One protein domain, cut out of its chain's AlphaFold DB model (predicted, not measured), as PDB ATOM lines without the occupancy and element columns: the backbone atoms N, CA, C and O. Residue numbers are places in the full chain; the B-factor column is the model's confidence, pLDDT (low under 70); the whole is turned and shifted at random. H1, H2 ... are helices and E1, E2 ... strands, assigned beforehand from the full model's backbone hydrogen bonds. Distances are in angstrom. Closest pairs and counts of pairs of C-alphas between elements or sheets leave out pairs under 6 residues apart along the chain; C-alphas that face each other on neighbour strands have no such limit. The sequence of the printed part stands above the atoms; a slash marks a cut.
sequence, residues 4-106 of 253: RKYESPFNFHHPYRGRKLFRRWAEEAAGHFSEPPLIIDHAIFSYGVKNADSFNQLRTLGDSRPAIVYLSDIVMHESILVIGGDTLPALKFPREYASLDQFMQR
ATOM      1  N   ARG A   4     163.456 168.027 116.536       84.94
ATOM      2  CA  ARG A   4     163.334 168.155 115.085       84.94
ATOM      3  C   ARG A   4     162.817 166.868 114.465       84.94
ATOM      4  O   ARG A   4     163.448 165.829 114.623       84.94
ATOM      5  N   LYS A   5     161.700 166.939 113.739       80.38
ATOM      6  CA  LYS A   5     161.210 165.840 112.887       80.38
ATOM      7  C   LYS A   5     161.751 166.030 111.471       80.38
ATOM      8  O   LYS A   5     161.662 167.133 110.930       80.38
ATOM      9  N   TYR A   6     162.255 164.959 110.876       77.62
ATOM     10  CA  TYR A   6     162.717 164.904 109.494       77.62
ATOM     11  C   TYR A   6     162.024 163.772 108.738       77.62
ATOM     12  O   TYR A   6     161.584 162.788 109.338       77.62
ATOM     13  N   GLU A   7     161.989 163.900 107.416       72.81
ATOM     14  CA  GLU A   7     161.696 162.784 106.518       72.81
ATOM     15  C   GLU A   7     162.820 161.743 106.614       72.81
ATOM     16  O   GLU A   7     164.006 162.092 106.649       72.81
ATOM     17  N   SER A   8     162.459 160.462 106.675       73.50
ATOM     18  CA  SER A   8     163.443 159.387 106.615       73.50
ATOM     19  C   SER A   8     163.872 159.152 105.164       73.50
ATOM     20  O   SER A   8     163.037 158.810 104.331       73.50
ATOM     21  N   PRO A   9     165.176 159.213 104.836       72.12
ATOM     22  CA  PRO A   9     165.677 158.772 103.533       72.12
ATOM     23  C   PRO A   9     165.748 157.236 103.419       72.12
ATOM     24  O   PRO A   9     166.263 156.700 102.436       72.12
ATOM     25  N   PHE A  10     165.307 156.513 104.449       71.12
ATOM     26  CA  PHE A  10     165.386 155.065 104.547       71.12
ATOM     27  C   PHE A  10     163.988 154.466 104.403       71.12
ATOM     28  O   PHE A  10     163.103 154.791 105.188       71.12
ATOM     29  N   ASN A  11     163.835 153.551 103.444       64.25
ATOM     30  CA  ASN A  11     162.631 152.743 103.270       64.25
ATOM     31  C   ASN A  11     162.810 151.394 103.984       64.25
ATOM     32  O   ASN A  11     163.764 150.653 103.704       64.25
ATOM     33  N   PHE A  12     161.923 151.087 104.928       60.44
ATOM     34  CA  PHE A  12     162.051 149.918 105.808       60.44
ATOM     35  C   PHE A  12     161.175 148.728 105.412       60.44
ATOM     36  O   PHE A  12     161.420 147.620 105.896       60.44
ATOM     37  N   HIS A  13     160.253 148.920 104.466       54.59
ATOM     38  CA  HIS A  13     159.465 147.844 103.850       54.59
ATOM     39  C   HIS A  13     160.295 146.939 102.952       54.59
ATOM     40  O   HIS A  13     159.925 145.798 102.677       54.59
ATOM     41  N   HIS A  14     161.474 147.402 102.540       42.72
ATOM     42  CA  HIS A  14     162.441 146.530 101.900       42.72
ATOM     43  C   HIS A  14     163.110 145.606 102.931       42.72
ATOM     44  O   HIS A  14     163.799 146.085 103.843       42.72
ATOM     45  N   PRO A  15     162.991 144.274 102.770       41.00
ATOM     46  CA  PRO A  15     163.401 143.318 103.784       41.00
ATOM     47  C   PRO A  15     164.902 143.491 104.062       41.00
ATOM     48  O   PRO A  15     165.749 143.309 103.187       41.00
ATOM     49  N   TYR A  16     165.228 143.863 105.301       46.56
ATOM     50  CA  TYR A  16     166.569 143.872 105.907       46.56
ATOM     51  C   TYR A  16     167.534 145.040 105.633       46.56
ATOM     52  O   TYR A  16     168.626 145.022 106.214       46.56
ATOM     53  N   ARG A  17     167.194 146.070 104.842       62.28
ATOM     54  CA  ARG A  17     168.136 147.189 104.584       62.28
ATOM     55  C   ARG A  17     167.841 148.472 105.359       62.28
ATOM     56  O   ARG A  17     168.785 148.997 105.945       62.28
ATOM     57  N   GLY A  18     166.588 148.927 105.446       70.38
ATOM     58  CA  GLY A  18     166.242 150.215 106.074       70.38
ATOM     59  C   GLY A  18     166.818 150.383 107.483       70.38
ATOM     60  O   GLY A  18     167.564 151.322 107.734       70.38
ATOM     61  N   ARG A  19     166.619 149.390 108.360       76.00
ATOM     62  CA  ARG A  19     167.099 149.436 109.756       76.00
ATOM     63  C   ARG A  19     168.605 149.478 109.901       76.00
ATOM     64  O   ARG A  19     169.129 150.256 110.690       76.00
ATOM     65  N   LYS A  20     169.313 148.643 109.142       80.69
ATOM     66  CA  LYS A  20     170.779 148.625 109.179       80.69
ATOM     67  C   LYS A  20     171.355 149.922 108.615       80.69
ATOM     68  O   LYS A  20     172.340 150.415 109.151       80.69
ATOM     69  N   LEU A  21     170.736 150.463 107.563       82.69
ATOM     70  CA  LEU A  21     171.126 151.738 106.966       82.69
ATOM     71  C   LEU A  21     170.869 152.902 107.924       82.69
ATOM     72  O   LEU A  21     171.786 153.683 108.150       82.69
ATOM     73  N   PHE A  22     169.687 152.960 108.546       85.94
ATOM     74  CA  PHE A  22     169.361 153.954 109.566       85.94
ATOM     75  C   PHE A  22     170.331 153.884 110.736       85.94
ATOM     76  O   PHE A  22     170.910 154.898 111.093       85.94
ATOM     77  N   ARG A  23     170.549 152.696 111.311       88.81
ATOM     78  CA  ARG A  23     171.443 152.538 112.461       88.81
ATOM     79  C   ARG A  23     172.854 153.007 112.132       88.81
ATOM     80  O   ARG A  23     173.412 153.797 112.879       88.81
ATOM     81  N   ARG A  24     173.404 152.554 111.003       89.12
ATOM     82  CA  ARG A  24     174.737 152.961 110.557       89.12
ATOM     83  C   ARG A  24     174.816 154.474 110.366       89.12
ATOM     84  O   ARG A  24     175.749 155.101 110.849       89.12
ATOM     85  N   TRP A  25     173.830 155.058 109.691       90.00
ATOM     86  CA  TRP A  25     173.764 156.503 109.509       90.00
ATOM     87  C   TRP A  25     173.632 157.244 110.848       90.00
ATOM     88  O   TRP A  25     174.295 158.253 111.037       90.00
ATOM     89  N   ALA A  26     172.826 156.751 111.790       89.94
ATOM     90  CA  ALA A  26     172.638 157.366 113.101       89.94
ATOM     91  C   ALA A  26     173.918 157.290 113.949       89.94
ATOM     92  O   ALA A  26     174.250 158.248 114.641       89.94
ATOM     93  N   GLU A  27     174.662 156.183 113.863       91.75
ATOM     94  CA  GLU A  27     175.983 156.017 114.480       91.75
ATOM     95  C   GLU A  27     177.018 156.977 113.866       91.75
ATOM     96  O   GLU A  27     177.815 157.563 114.592       91.75
ATOM     97  N   GLU A  28     176.981 157.199 112.548       89.62
ATOM     98  CA  GLU A  28     177.814 158.206 111.873       89.62
ATOM     99  C   GLU A  28     177.394 159.638 112.279       89.62
ATOM    100  O   GLU A  28     178.237 160.478 112.598       89.62
ATOM    101  N   ALA A  29     176.086 159.904 112.349       87.88
ATOM    102  CA  ALA A  29     175.519 161.196 112.729       87.88
ATOM    103  C   ALA A  29     175.750 161.548 114.206       87.88
ATOM    104  O   ALA A  29     175.792 162.728 114.554       87.88
ATOM    105  N   ALA A  30     175.943 160.547 115.071       88.25
ATOM    106  CA  ALA A  30     176.237 160.728 116.489       88.25
ATOM    107  C   ALA A  30     177.474 161.605 116.737       88.25
ATOM    108  O   ALA A  30     177.521 162.316 117.737       88.25
ATOM    109  N   GLY A  31     178.438 161.616 115.807       84.94
ATOM    110  CA  GLY A  31     179.626 162.473 115.881       84.94
ATOM    111  C   GLY A  31     179.342 163.978 115.792       84.94
ATOM    112  O   GLY A  31     180.237 164.774 116.068       84.94
ATOM    113  N   HIS A  32     178.122 164.382 115.421       83.62
ATOM    114  CA  HIS A  32     177.705 165.788 115.386       83.62
ATOM    115  C   HIS A  32     177.142 166.306 116.714       83.62
ATOM    116  O   HIS A  32     176.918 167.507 116.831       83.62
ATOM    117  N   PHE A  33     176.904 165.435 117.694       85.62
ATOM    118  CA  PHE A  33     176.345 165.827 118.985       85.62
ATOM    119  C   PHE A  33     177.454 166.081 120.003       85.62
ATOM    120  O   PHE A  33     178.484 165.405 120.015       85.62
ATOM    121  N   SER A  34     177.217 167.041 120.895       84.12
ATOM    122  CA  SER A  34     178.121 167.339 122.020       84.12
ATOM    123  C   SER A  34     178.294 166.158 122.987       84.12
ATOM    124  O   SER A  34     179.363 165.990 123.571       84.12
ATOM    125  N   GLU A  35     177.268 165.318 123.110       86.62
ATOM    126  CA  GLU A  35     177.273 164.076 123.880       86.62
ATOM    127  C   GLU A  35     176.715 162.927 123.029       86.62
ATOM    128  O   GLU A  35     175.827 163.169 122.205       86.62
ATOM    129  N   PRO A  36     177.173 161.673 123.223       87.75
ATOM    130  CA  PRO A  36     176.678 160.537 122.453       87.75
ATOM    131  C   PRO A  36     175.148 160.385 122.572       87.75
ATOM    132  O   PRO A  36     174.648 160.115 123.674       87.75
ATOM    133  N   PRO A  37     174.389 160.523 121.467       91.06
ATOM    134  CA  PRO A  37     172.943 160.416 121.505       91.06
ATOM    135  C   PRO A  37     172.506 158.973 121.763       91.06
ATOM    136  O   PRO A  37     173.170 158.007 121.377       91.06
ATOM    137  N   LEU A  38     171.328 158.811 122.360       91.81
ATOM    138  CA  LEU A  38     170.624 157.534 122.332       91.81
ATOM    139  C   LEU A  38     170.091 157.270 120.922       91.81
ATOM    140  O   LEU A  38     169.292 158.048 120.410       91.81
ATOM    141  N   ILE A  39     170.483 156.149 120.322       91.19
ATOM    142  CA  ILE A  39     169.958 155.708 119.027       91.19
ATOM    143  C   ILE A  39     168.850 154.683 119.269       91.19
ATOM    144  O   ILE A  39     169.093 153.631 119.863       91.19
ATOM    145  N   ILE A  40     167.640 154.984 118.797       88.25
ATOM    146  CA  ILE A  40     166.487 154.076 118.827       88.25
ATOM    147  C   ILE A  40     166.225 153.629 117.391       88.25
ATOM    148  O   ILE A  40     165.681 154.383 116.587       88.25
ATOM    149  N   ASP A  41     166.685 152.418 117.068       82.56
ATOM    150  CA  ASP A  41     166.689 151.850 115.711       82.56
ATOM    151  C   ASP A  41     165.497 150.930 115.404       82.56
ATOM    152  O   ASP A  41     165.440 150.314 114.338       82.56
ATOM    153  N   HIS A  42     164.553 150.828 116.334       76.81
ATOM    154  CA  HIS A  42     163.240 150.229 116.127       76.81
ATOM    155  C   HIS A  42     162.182 151.325 116.059       76.81
ATOM    156  O   HIS A  42     162.321 152.357 116.712       76.81
ATOM    157  N   ALA A  43     161.137 151.099 115.262       69.19
ATOM    158  CA  ALA A  43     160.029 152.035 115.164       69.19
ATOM    159  C   ALA A  43     159.313 152.137 116.514       69.19
ATOM    160  O   ALA A  43     159.031 151.123 117.158       69.19
ATOM    161  N   ILE A  44     159.060 153.369 116.953       71.25
ATOM    162  CA  ILE A  44     158.262 153.637 118.152       71.25
ATOM    163  C   ILE A  44     156.774 153.427 117.862       71.25
ATOM    164  O   ILE A  44     156.047 152.904 118.704       71.25
ATOM    165  N   PHE A  45     156.330 153.825 116.675       64.50
ATOM    166  CA  PHE A  45     154.972 153.645 116.189       64.50
ATOM    167  C   PHE A  45     154.967 152.603 115.077       64.50
ATOM    168  O   PHE A  45     155.739 152.706 114.125       64.50
ATOM    169  N   SER A  46     154.077 151.623 115.198       55.25
ATOM    170  CA  SER A  46     153.903 150.567 114.206       55.25
ATOM    171  C   SER A  46     152.429 150.314 113.952       55.25
ATOM    172  O   SER A  46     151.581 150.494 114.831       55.25
ATOM    173  N   TYR A  47     152.132 149.865 112.737       50.78
ATOM    174  CA  TYR A  47     150.769 149.568 112.324       50.78
ATOM    175  C   TYR A  47     150.133 148.462 113.186       50.78
ATOM    176  O   TYR A  47     150.765 147.448 113.487       50.78
ATOM    177  N   GLY A  48     148.868 148.650 113.578       45.34
ATOM    178  CA  GLY A  48     148.084 147.645 114.308       45.34
ATOM    179  C   GLY A  48     148.471 147.432 115.779       45.34
ATOM    180  O   GLY A  48     147.983 146.487 116.402       45.34
ATOM    181  N   VAL A  49     149.323 148.289 116.355       51.34
ATOM    182  CA  VAL A  49     149.737 148.221 117.767       51.34
ATOM    183  C   VAL A  49     149.085 149.352 118.568       51.34
ATOM    184  O   VAL A  49     148.908 150.465 118.084       51.34
ATOM    185  N   LYS A  50     148.714 149.080 119.826       50.09
ATOM    186  CA  LYS A  50     148.234 150.126 120.741       50.09
ATOM    187  C   LYS A  50     149.378 151.091 121.077       50.09
ATOM    188  O   LYS A  50     150.349 150.697 121.712       50.09
ATOM    189  N   ASN A  51     149.215 152.366 120.729       52.75
ATOM    190  CA  ASN A  51     150.266 153.390 120.832       52.75
ATOM    191  C   ASN A  51     150.491 153.970 122.243       52.75
ATOM    192  O   ASN A  51     151.359 154.824 122.426       52.75
ATOM    193  N   ALA A  52     149.733 153.539 123.257       55.22
ATOM    194  CA  ALA A  52     149.879 154.055 124.624       55.22
ATOM    195  C   ALA A  52     151.310 153.859 125.168       55.22
ATOM    196  O   ALA A  52     151.887 154.776 125.761       55.22
ATOM    197  N   ASP A  53     151.910 152.698 124.897       59.56
ATOM    198  CA  ASP A  53     153.282 152.385 125.309       59.56
ATOM    199  C   ASP A  53     154.320 153.165 124.488       59.56
ATOM    200  O   ASP A  53     155.323 153.622 125.038       59.56
ATOM    201  N   SER A  54     154.041 153.419 123.207       66.44
ATOM    202  CA  SER A  54     154.870 154.234 122.310       66.44
ATOM    203  C   SER A  54     155.011 155.676 122.804       66.44
ATOM    204  O   SER A  54     156.114 156.231 122.847       66.44
ATOM    205  N   PHE A  55     153.912 156.283 123.267       68.19
ATOM    206  CA  PHE A  55     153.955 157.625 123.848       68.19
ATOM    207  C   PHE A  55     154.747 157.665 125.159       68.19
ATOM    208  O   PHE A  55     155.489 158.616 125.407       68.19
ATOM    209  N   ASN A  56     154.617 156.634 125.997       69.69
ATOM    210  CA  ASN A  56     155.411 156.523 127.218       69.69
ATOM    211  C   ASN A  56     156.901 156.373 126.901       69.69
ATOM    212  O   ASN A  56     157.720 157.045 127.526       69.69
ATOM    213  N   GLN A  57     157.252 155.580 125.886       72.19
ATOM    214  CA  GLN A  57     158.629 155.428 125.431       72.19
ATOM    215  C   GLN A  57     159.230 156.772 124.995       72.19
ATOM    216  O   GLN A  57     160.324 157.111 125.445       72.19
ATOM    217  N   LEU A  58     158.509 157.577 124.203       76.88
ATOM    218  CA  LEU A  58     158.967 158.918 123.823       76.88
ATOM    219  C   LEU A  58     159.177 159.811 125.042       76.88
ATOM    220  O   LEU A  58     160.250 160.386 125.173       76.88
ATOM    221  N   ARG A  59     158.217 159.882 125.972       77.69
ATOM    222  CA  ARG A  59     158.333 160.738 127.172       77.69
ATOM    223  C   ARG A  59     159.606 160.484 127.980       77.69
ATOM    224  O   ARG A  59     160.156 161.425 128.538       77.69
ATOM    225  N   THR A  60     160.110 159.248 128.013       81.44
ATOM    226  CA  THR A  60     161.360 158.927 128.730       81.44
ATOM    227  C   THR A  60     162.627 159.508 128.090       81.44
ATOM    228  O   THR A  60     163.687 159.491 128.711       81.44
ATOM    229  N   LEU A  61     162.529 160.046 126.871       81.38
ATOM    230  CA  LEU A  61     163.627 160.697 126.150       81.38
ATOM    231  C   LEU A  61     163.761 162.186 126.488       81.38
ATOM    232  O   LEU A  61     164.725 162.823 126.065       81.38
ATOM    233  N   GLY A  62     162.805 162.744 127.238       63.72
ATOM    234  CA  GLY A  62     162.848 164.119 127.715       63.72
ATOM    235  C   GLY A  62     163.965 164.319 128.742       63.72
ATOM    236  O   GLY A  62     163.974 163.693 129.796       63.72
ATOM    237  N   ASP A  63     164.893 165.215 128.419       63.47
ATOM    238  CA  ASP A  63     165.781 165.946 129.341       63.47
ATOM    239  C   ASP A  63     167.094 165.303 129.811       63.47
ATOM    240  O   ASP A  63     167.923 166.020 130.366       63.47
ATOM    241  N   SER A  64     167.364 164.020 129.547       68.88
ATOM    242  CA  SER A  64     168.591 163.379 130.069       68.88
ATOM    243  C   SER A  64     169.787 163.345 129.110       68.88
ATOM    244  O   SER A  64     170.920 163.394 129.578       68.88
ATOM    245  N   ARG A  65     169.563 163.249 127.792       83.75
ATOM    246  CA  ARG A  65     170.607 163.255 126.747       83.75
ATOM    247  C   ARG A  65     169.993 163.427 125.352       83.75
ATOM    248  O   ARG A  65     168.801 163.151 125.198       83.75
ATOM    249  N   PRO A  66     170.776 163.809 124.328       89.12
ATOM    250  CA  PRO A  66     170.299 163.813 122.951       89.12
ATOM    251  C   PRO A  66     169.831 162.423 122.485       89.12
ATOM    252  O   PRO A  66     170.289 161.396 122.993       89.12
ATOM    253  N   ALA A  67     168.942 162.371 121.495       91.19
ATOM    254  CA  ALA A  67     168.468 161.121 120.906       91.19
ATOM    255  C   ALA A  67     168.217 161.239 119.397       91.19
ATOM    256  O   ALA A  67     167.787 162.281 118.904       91.19
ATOM    257  N   ILE A  68     168.448 160.139 118.680       90.62
ATOM    258  CA  ILE A  68     168.074 159.944 117.277       90.62
ATOM    259  C   ILE A  68     167.114 158.762 117.242       90.62
ATOM    260  O   ILE A  68     167.477 157.634 117.582       90.62
ATOM    261  N   VAL A  69     165.876 159.028 116.859       86.75
ATOM    262  CA  VAL A  69     164.767 158.095 117.016       86.75
ATOM    263  C   VAL A  69     164.139 157.824 115.670       86.75
ATOM    264  O   VAL A  69     163.761 158.749 114.951       86.75
ATOM    265  N   TYR A  70     163.977 156.548 115.359       80.50
ATOM    266  CA  TYR A  70     163.126 156.127 114.267       80.50
ATOM    267  C   TYR A  70     161.664 156.104 114.733       80.50
ATOM    268  O   TYR A  70     161.292 155.336 115.621       80.50
ATOM    269  N   LEU A  71     160.846 157.009 114.195       71.38
ATOM    270  CA  LEU A  71     159.494 157.230 114.708       71.38
ATOM    271  C   LEU A  71     158.505 156.176 114.230       71.38
ATOM    272  O   LEU A  71     157.784 155.630 115.054       71.38
ATOM    273  N   SER A  72     158.462 155.909 112.930       64.69
ATOM    274  CA  SER A  72     157.412 155.101 112.313       64.69
ATOM    275  C   SER A  72     157.991 154.220 111.220       64.69
ATOM    276  O   SER A  72     158.818 154.695 110.442       64.69
ATOM    277  N   ASP A  73     157.561 152.959 111.171       55.84
ATOM    278  CA  ASP A  73     157.849 152.011 110.090       55.84
ATOM    279  C   ASP A  73     156.688 151.804 109.126       55.84
ATOM    280  O   ASP A  73     156.708 150.876 108.322       55.84
ATOM    281  N   ILE A  74     155.690 152.676 109.164       54.19
ATOM    282  CA  ILE A  74     154.564 152.621 108.240       54.19
ATOM    283  C   ILE A  74     155.040 153.076 106.850       54.19
ATOM    284  O   ILE A  74     155.783 154.052 106.728       54.19
ATOM    285  N   VAL A  75     154.636 152.341 105.805       47.59
ATOM    286  CA  VAL A  75     155.040 152.573 104.403       47.59
ATOM    287  C   VAL A  75     154.780 154.031 104.055       47.59
ATOM    288  O   VAL A  75     153.645 154.466 104.190       47.59
ATOM    289  N   MET A  76     155.792 154.777 103.596       47.31
ATOM    290  CA  MET A  76     155.656 156.195 103.216       47.31
ATOM    291  C   MET A  76     155.451 157.183 104.386       47.31
ATOM    292  O   MET A  76     155.227 158.368 104.149       47.31
ATOM    293  N   HIS A  77     155.565 156.747 105.642       51.84
ATOM    294  CA  HIS A  77     155.528 157.613 106.836       51.84
ATOM    295  C   HIS A  77     156.814 157.504 107.663       51.84
ATOM    296  O   HIS A  77     156.862 157.893 108.837       51.84
ATOM    297  N   GLU A  78     157.875 156.963 107.059       61.78
ATOM    298  CA  GLU A  78     159.159 156.827 107.719       61.78
ATOM    299  C   GLU A  78     159.683 158.218 108.102       61.78
ATOM    300  O   GLU A  78     159.943 159.085 107.264       61.78
ATOM    301  N   SER A  79     159.854 158.445 109.401       72.06
ATOM    302  CA  SER A  79     160.322 159.726 109.922       72.06
ATOM    303  C   SER A  79     161.340 159.543 111.033       72.06
ATOM    304  O   SER A  79     161.382 158.529 111.736       72.06
ATOM    305  N   ILE A  80     162.205 160.543 111.159       79.31
ATOM    306  CA  ILE A  80     163.287 160.568 112.137       79.31
ATOM    307  C   ILE A  80     163.018 161.719 113.095       79.31
ATOM    308  O   ILE A  80     162.857 162.861 112.662       79.31
ATOM    309  N   LEU A  81     162.995 161.434 114.394       84.62
ATOM    310  CA  LEU A  81     162.999 162.456 115.434       84.62
ATOM    311  C   LEU A  81     164.416 162.620 115.965       84.62
ATOM    312  O   LEU A  81     165.033 161.665 116.431       84.62
ATOM    313  N   VAL A  82     164.914 163.845 115.940       86.75
ATOM    314  CA  VAL A  82     166.141 164.230 116.625       86.75
ATOM    315  C   VAL A  82     165.760 165.066 117.831       86.75
ATOM    316  O   VAL A  82     165.089 166.088 117.702       86.75
ATOM    317  N   ILE A  83     166.193 164.632 119.003       87.19
ATOM    318  CA  ILE A  83     166.023 165.334 120.268       87.19
ATOM    319  C   ILE A  83     167.411 165.860 120.641       87.19
ATOM    320  O   ILE A  83     168.334 165.076 120.840       87.19
ATOM    321  N   GLY A  84     167.593 167.179 120.665       81.06
ATOM    322  CA  GLY A  84     168.903 167.806 120.842       81.06
ATOM    323  C   GLY A  84     169.026 169.131 120.089       81.06
ATOM    324  O   GLY A  84     168.302 169.395 119.131       81.06
ATOM    325  N   GLY A  85     169.936 169.999 120.542       68.44
ATOM    326  CA  GLY A  85     170.158 171.316 119.927       68.44
ATOM    327  C   GLY A  85     170.774 171.248 118.526       68.44
ATOM    328  O   GLY A  85     170.581 172.170 117.734       68.44
ATOM    329  N   ASP A  86     171.440 170.142 118.204       77.06
ATOM    330  CA  ASP A  86     172.239 169.986 116.996       77.06
ATOM    331  C   ASP A  86     171.380 169.751 115.740       77.06
ATOM    332  O   ASP A  86     170.344 169.076 115.752       77.06
ATOM    333  N   THR A  87     171.798 170.355 114.631       68.19
ATOM    334  CA  THR A  87     171.180 170.181 113.310       68.19
ATOM    335  C   THR A  87     171.910 169.101 112.528       68.19
ATOM    336  O   THR A  87     173.137 169.123 112.461       68.19
ATOM    337  N   LEU A  88     171.168 168.204 111.872       77.88
ATOM    338  CA  LEU A  88     171.730 167.187 110.981       77.88
ATOM    339  C   LEU A  88     171.512 167.611 109.518       77.88
ATOM    340  O   LEU A  88     170.447 167.342 108.966       77.88
ATOM    341  N   PRO A  89     172.493 168.265 108.865       63.66
ATOM    342  CA  PRO A  89     172.304 168.891 107.551       63.66
ATOM    343  C   PRO A  89     172.053 167.895 106.410       63.66
ATOM    344  O   PRO A  89     171.581 168.286 105.347       63.66
ATOM    345  N   ALA A  90     172.361 166.611 106.616       70.12
ATOM    346  CA  ALA A  90     172.065 165.552 105.654       70.12
ATOM    347  C   ALA A  90     170.559 165.252 105.537       70.12
ATOM    348  O   ALA A  90     170.127 164.671 104.541       70.12
ATOM    349  N   LEU A  91     169.766 165.632 106.542       72.94
ATOM    350  CA  LEU A  91     168.326 165.427 106.549       72.94
ATOM    351  C   LEU A  91     167.604 166.656 106.002       72.94
ATOM    352  O   LEU A  91     167.936 167.801 106.319       72.94
ATOM    353  N   LYS A  92     166.592 166.411 105.174       67.38
ATOM    354  CA  LYS A  92     165.812 167.463 104.523       67.38
ATOM    355  C   LYS A  92     164.565 167.805 105.335       67.38
ATOM    356  O   LYS A  92     164.061 166.997 106.113       67.38
ATOM    357  N   PHE A  93     164.072 169.023 105.118       65.50
ATOM    358  CA  PHE A  93     162.782 169.508 105.615       65.50
ATOM    359  C   PHE A  93     162.573 169.358 107.140       65.50
ATOM    360  O   PHE A  93     161.572 168.759 107.546       65.50
ATOM    361  N   PRO A  94     163.447 169.905 108.008       75.81
ATOM    362  CA  PRO A  94     163.227 169.866 109.454       75.81
ATOM    363  C   PRO A  94     161.925 170.576 109.856       75.81
ATOM    364  O   PRO A  94     161.658 171.692 109.406       75.81
ATOM    365  N   ARG A  95     161.134 169.963 110.744       75.19
ATOM    366  CA  ARG A  95     160.162 170.679 111.591       75.19
ATOM    367  C   ARG A  95     160.708 170.794 112.992       75.19
ATOM    368  O   ARG A  95     160.958 169.771 113.622       75.19
ATOM    369  N   GLU A  96     160.864 172.023 113.459       82.50
ATOM    370  CA  GLU A  96     161.362 172.304 114.798       82.50
ATOM    371  C   GLU A  96     160.217 172.452 115.801       82.50
ATOM    372  O   GLU A  96     159.185 173.060 115.517       82.50
ATOM    373  N   TYR A  97     160.447 171.921 116.994       79.88
ATOM    374  CA  TYR A  97     159.602 172.046 118.170       79.88
ATOM    375  C   TYR A  97     160.494 172.479 119.338       79.88
ATOM    376  O   TYR A  97     161.637 172.035 119.471       79.88
ATOM    377  N   ALA A  98     159.976 173.346 120.203       83.19
ATOM    378  CA  ALA A  98     160.693 173.881 121.357       83.19
ATOM    379  C   ALA A  98     160.968 172.818 122.435       83.19
ATOM    380  O   ALA A  98     161.906 172.966 123.225       83.19
ATOM    381  N   SER A  99     160.155 171.760 122.476       82.88
ATOM    382  CA  SER A  99     160.304 170.639 123.399       82.88
ATOM    383  C   SER A  99     159.671 169.359 122.859       82.88
ATOM    384  O   SER A  99     158.856 169.379 121.931       82.88
ATOM    385  N   LEU A 100     160.020 168.237 123.492       81.38
ATOM    386  CA  LEU A 100     159.367 166.959 123.242       81.38
ATOM    387  C   LEU A 100     157.893 166.989 123.652       81.38
ATOM    388  O   LEU A 100     157.061 166.435 122.947       81.38
ATOM    389  N   ASP A 101     157.547 167.688 124.732       78.75
ATOM    390  CA  ASP A 101     156.148 167.860 125.130       78.75
ATOM    391  C   ASP A 101     155.340 168.613 124.074       78.75
ATOM    392  O   ASP A 101     154.217 168.216 123.775       78.75
ATOM    393  N   GLN A 102     155.912 169.658 123.466       74.94
ATOM    394  CA  GLN A 102     155.244 170.382 122.386       74.94
ATOM    395  C   GLN A 102     155.030 169.479 121.169       74.94
ATOM    396  O   GLN A 102     153.929 169.453 120.630       74.94
ATOM    397  N   PHE A 103     156.053 168.712 120.779       75.81
ATOM    398  CA  PHE A 103     155.937 167.689 119.739       75.81
ATOM    399  C   PHE A 103     154.790 166.719 120.065       75.81
ATOM    400  O   PHE A 103     153.866 166.563 119.280       75.81
ATOM    401  N   MET A 104     154.782 166.140 121.263       70.94
ATOM    402  CA  MET A 104     153.803 165.134 121.687       70.94
ATOM    403  C   MET A 104     152.370 165.664 121.812       70.94
ATOM    404  O   MET A 104     151.422 164.900 121.649       70.94
ATOM    405  N   GLN A 105     152.198 166.942 122.150       63.22
ATOM    406  CA  GLN A 105     150.884 167.585 122.244       63.22
ATOM    407  C   GLN A 105     150.352 168.012 120.879       63.22
ATOM    408  O   GLN A 105     149.143 167.991 120.663       63.22
ATOM    409  N   ARG A 106     151.244 168.457 119.990       61.72
ATOM    410  CA  ARG A 106     150.894 169.028 118.689       61.72
ATOM    411  C   ARG A 106     151.870 168.560 117.619       61.72
ATOM    412  O   ARG A 106     152.725 169.333 117.183       61.72
TER     413      ARG A 106
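Overview. This is residues 4 to 106 of the 253 residues of an uncharacterized protein of Planctomyces sp (UniProt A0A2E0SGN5). A twisted sheet of five strands makes the middle of this domain, with the long helix H1 running along one face; over the opposite face the short helix H3 stands up near the edge strand E5. H2 lies beyond that same face, farther from the strands, and meets H3. The printed part has 103 residues, with three named helices and five named strands in the order E1 H1 E2 H2 E3 E4 E5 H3; the sheet is mixed, in the order E2 E3 E4 E1 E5. The class is mixed, helices and strands, with under half of the residues in named elements. The whole is compact, with a radius of gyration of the C-alphas of 12.9 A and spans of 34 by 30 by 22 A.

Along the chain. Begin in the sheet with E3, residues 67 to 72, which runs 15.2 A from C-alpha 67 at (168.468, 161.121, 120.906). Beside it look for E2, residues 38 to 40, and E4, residues 79 to 83, 13.1 A long; then come E1, residues 4 to 7, 10.2 A, and E5, residues 95 to 97. Find C-alpha 18 at (166.242, 150.215, 106.074); from there H1, residues 18 to 32, runs 21.5 A. H2 is residues 52 to 59, 11.1 A, and H3 is residues 100 to 105, ending with C-alpha 105 at (150.884, 167.585, 122.244).

Arrangement. E3 and E4 are an antiparallel hairpin, with N 69 and O 81 2.8 A apart, within hydrogen-bond range. E2 is parallel to E3, with N 68 and O 38 at 2.8 A. E1 is antiparallel to E4, with N 6 and O 80 at 2.8 A, and to E5, with N 5 and O 95 at 2.9 A. H1 is on the sheet at a height of 9.1 A, along the strands; its C-alpha 26 is 6.7 A from C-alpha 68 of E3, their closest pair. E2, H2, E3 form a strand-helix-strand unit, two parallel neighbour strands with a helix between them in the chain, and E1, H1, E2 a split one, with E3 and E4 between its strands; both crossovers are right-handed. H3 is on the opposite face, at a height of 8.8 A. H2 and H3 only just touch, with 3 pairs of C-alphas within 8 A, the closest Arg 59 and Leu 100 at 7.4 A. Every O i to N i+4 pair is within hydrogen-bond range in H2 and H3, and 9 of 11 in H1.

Size, cuts and confidence. The C-alphas farthest apart, those of Ser 34 and Gly 48, are 36.7 A apart. The printed part has no cut; the links E2 to H2 and E4 to E5 are long. The mean pLDDT of the printed part is 73.3, and 37 residues are under 70, among them 11 to 17, 45 to 56 and 72 to 78.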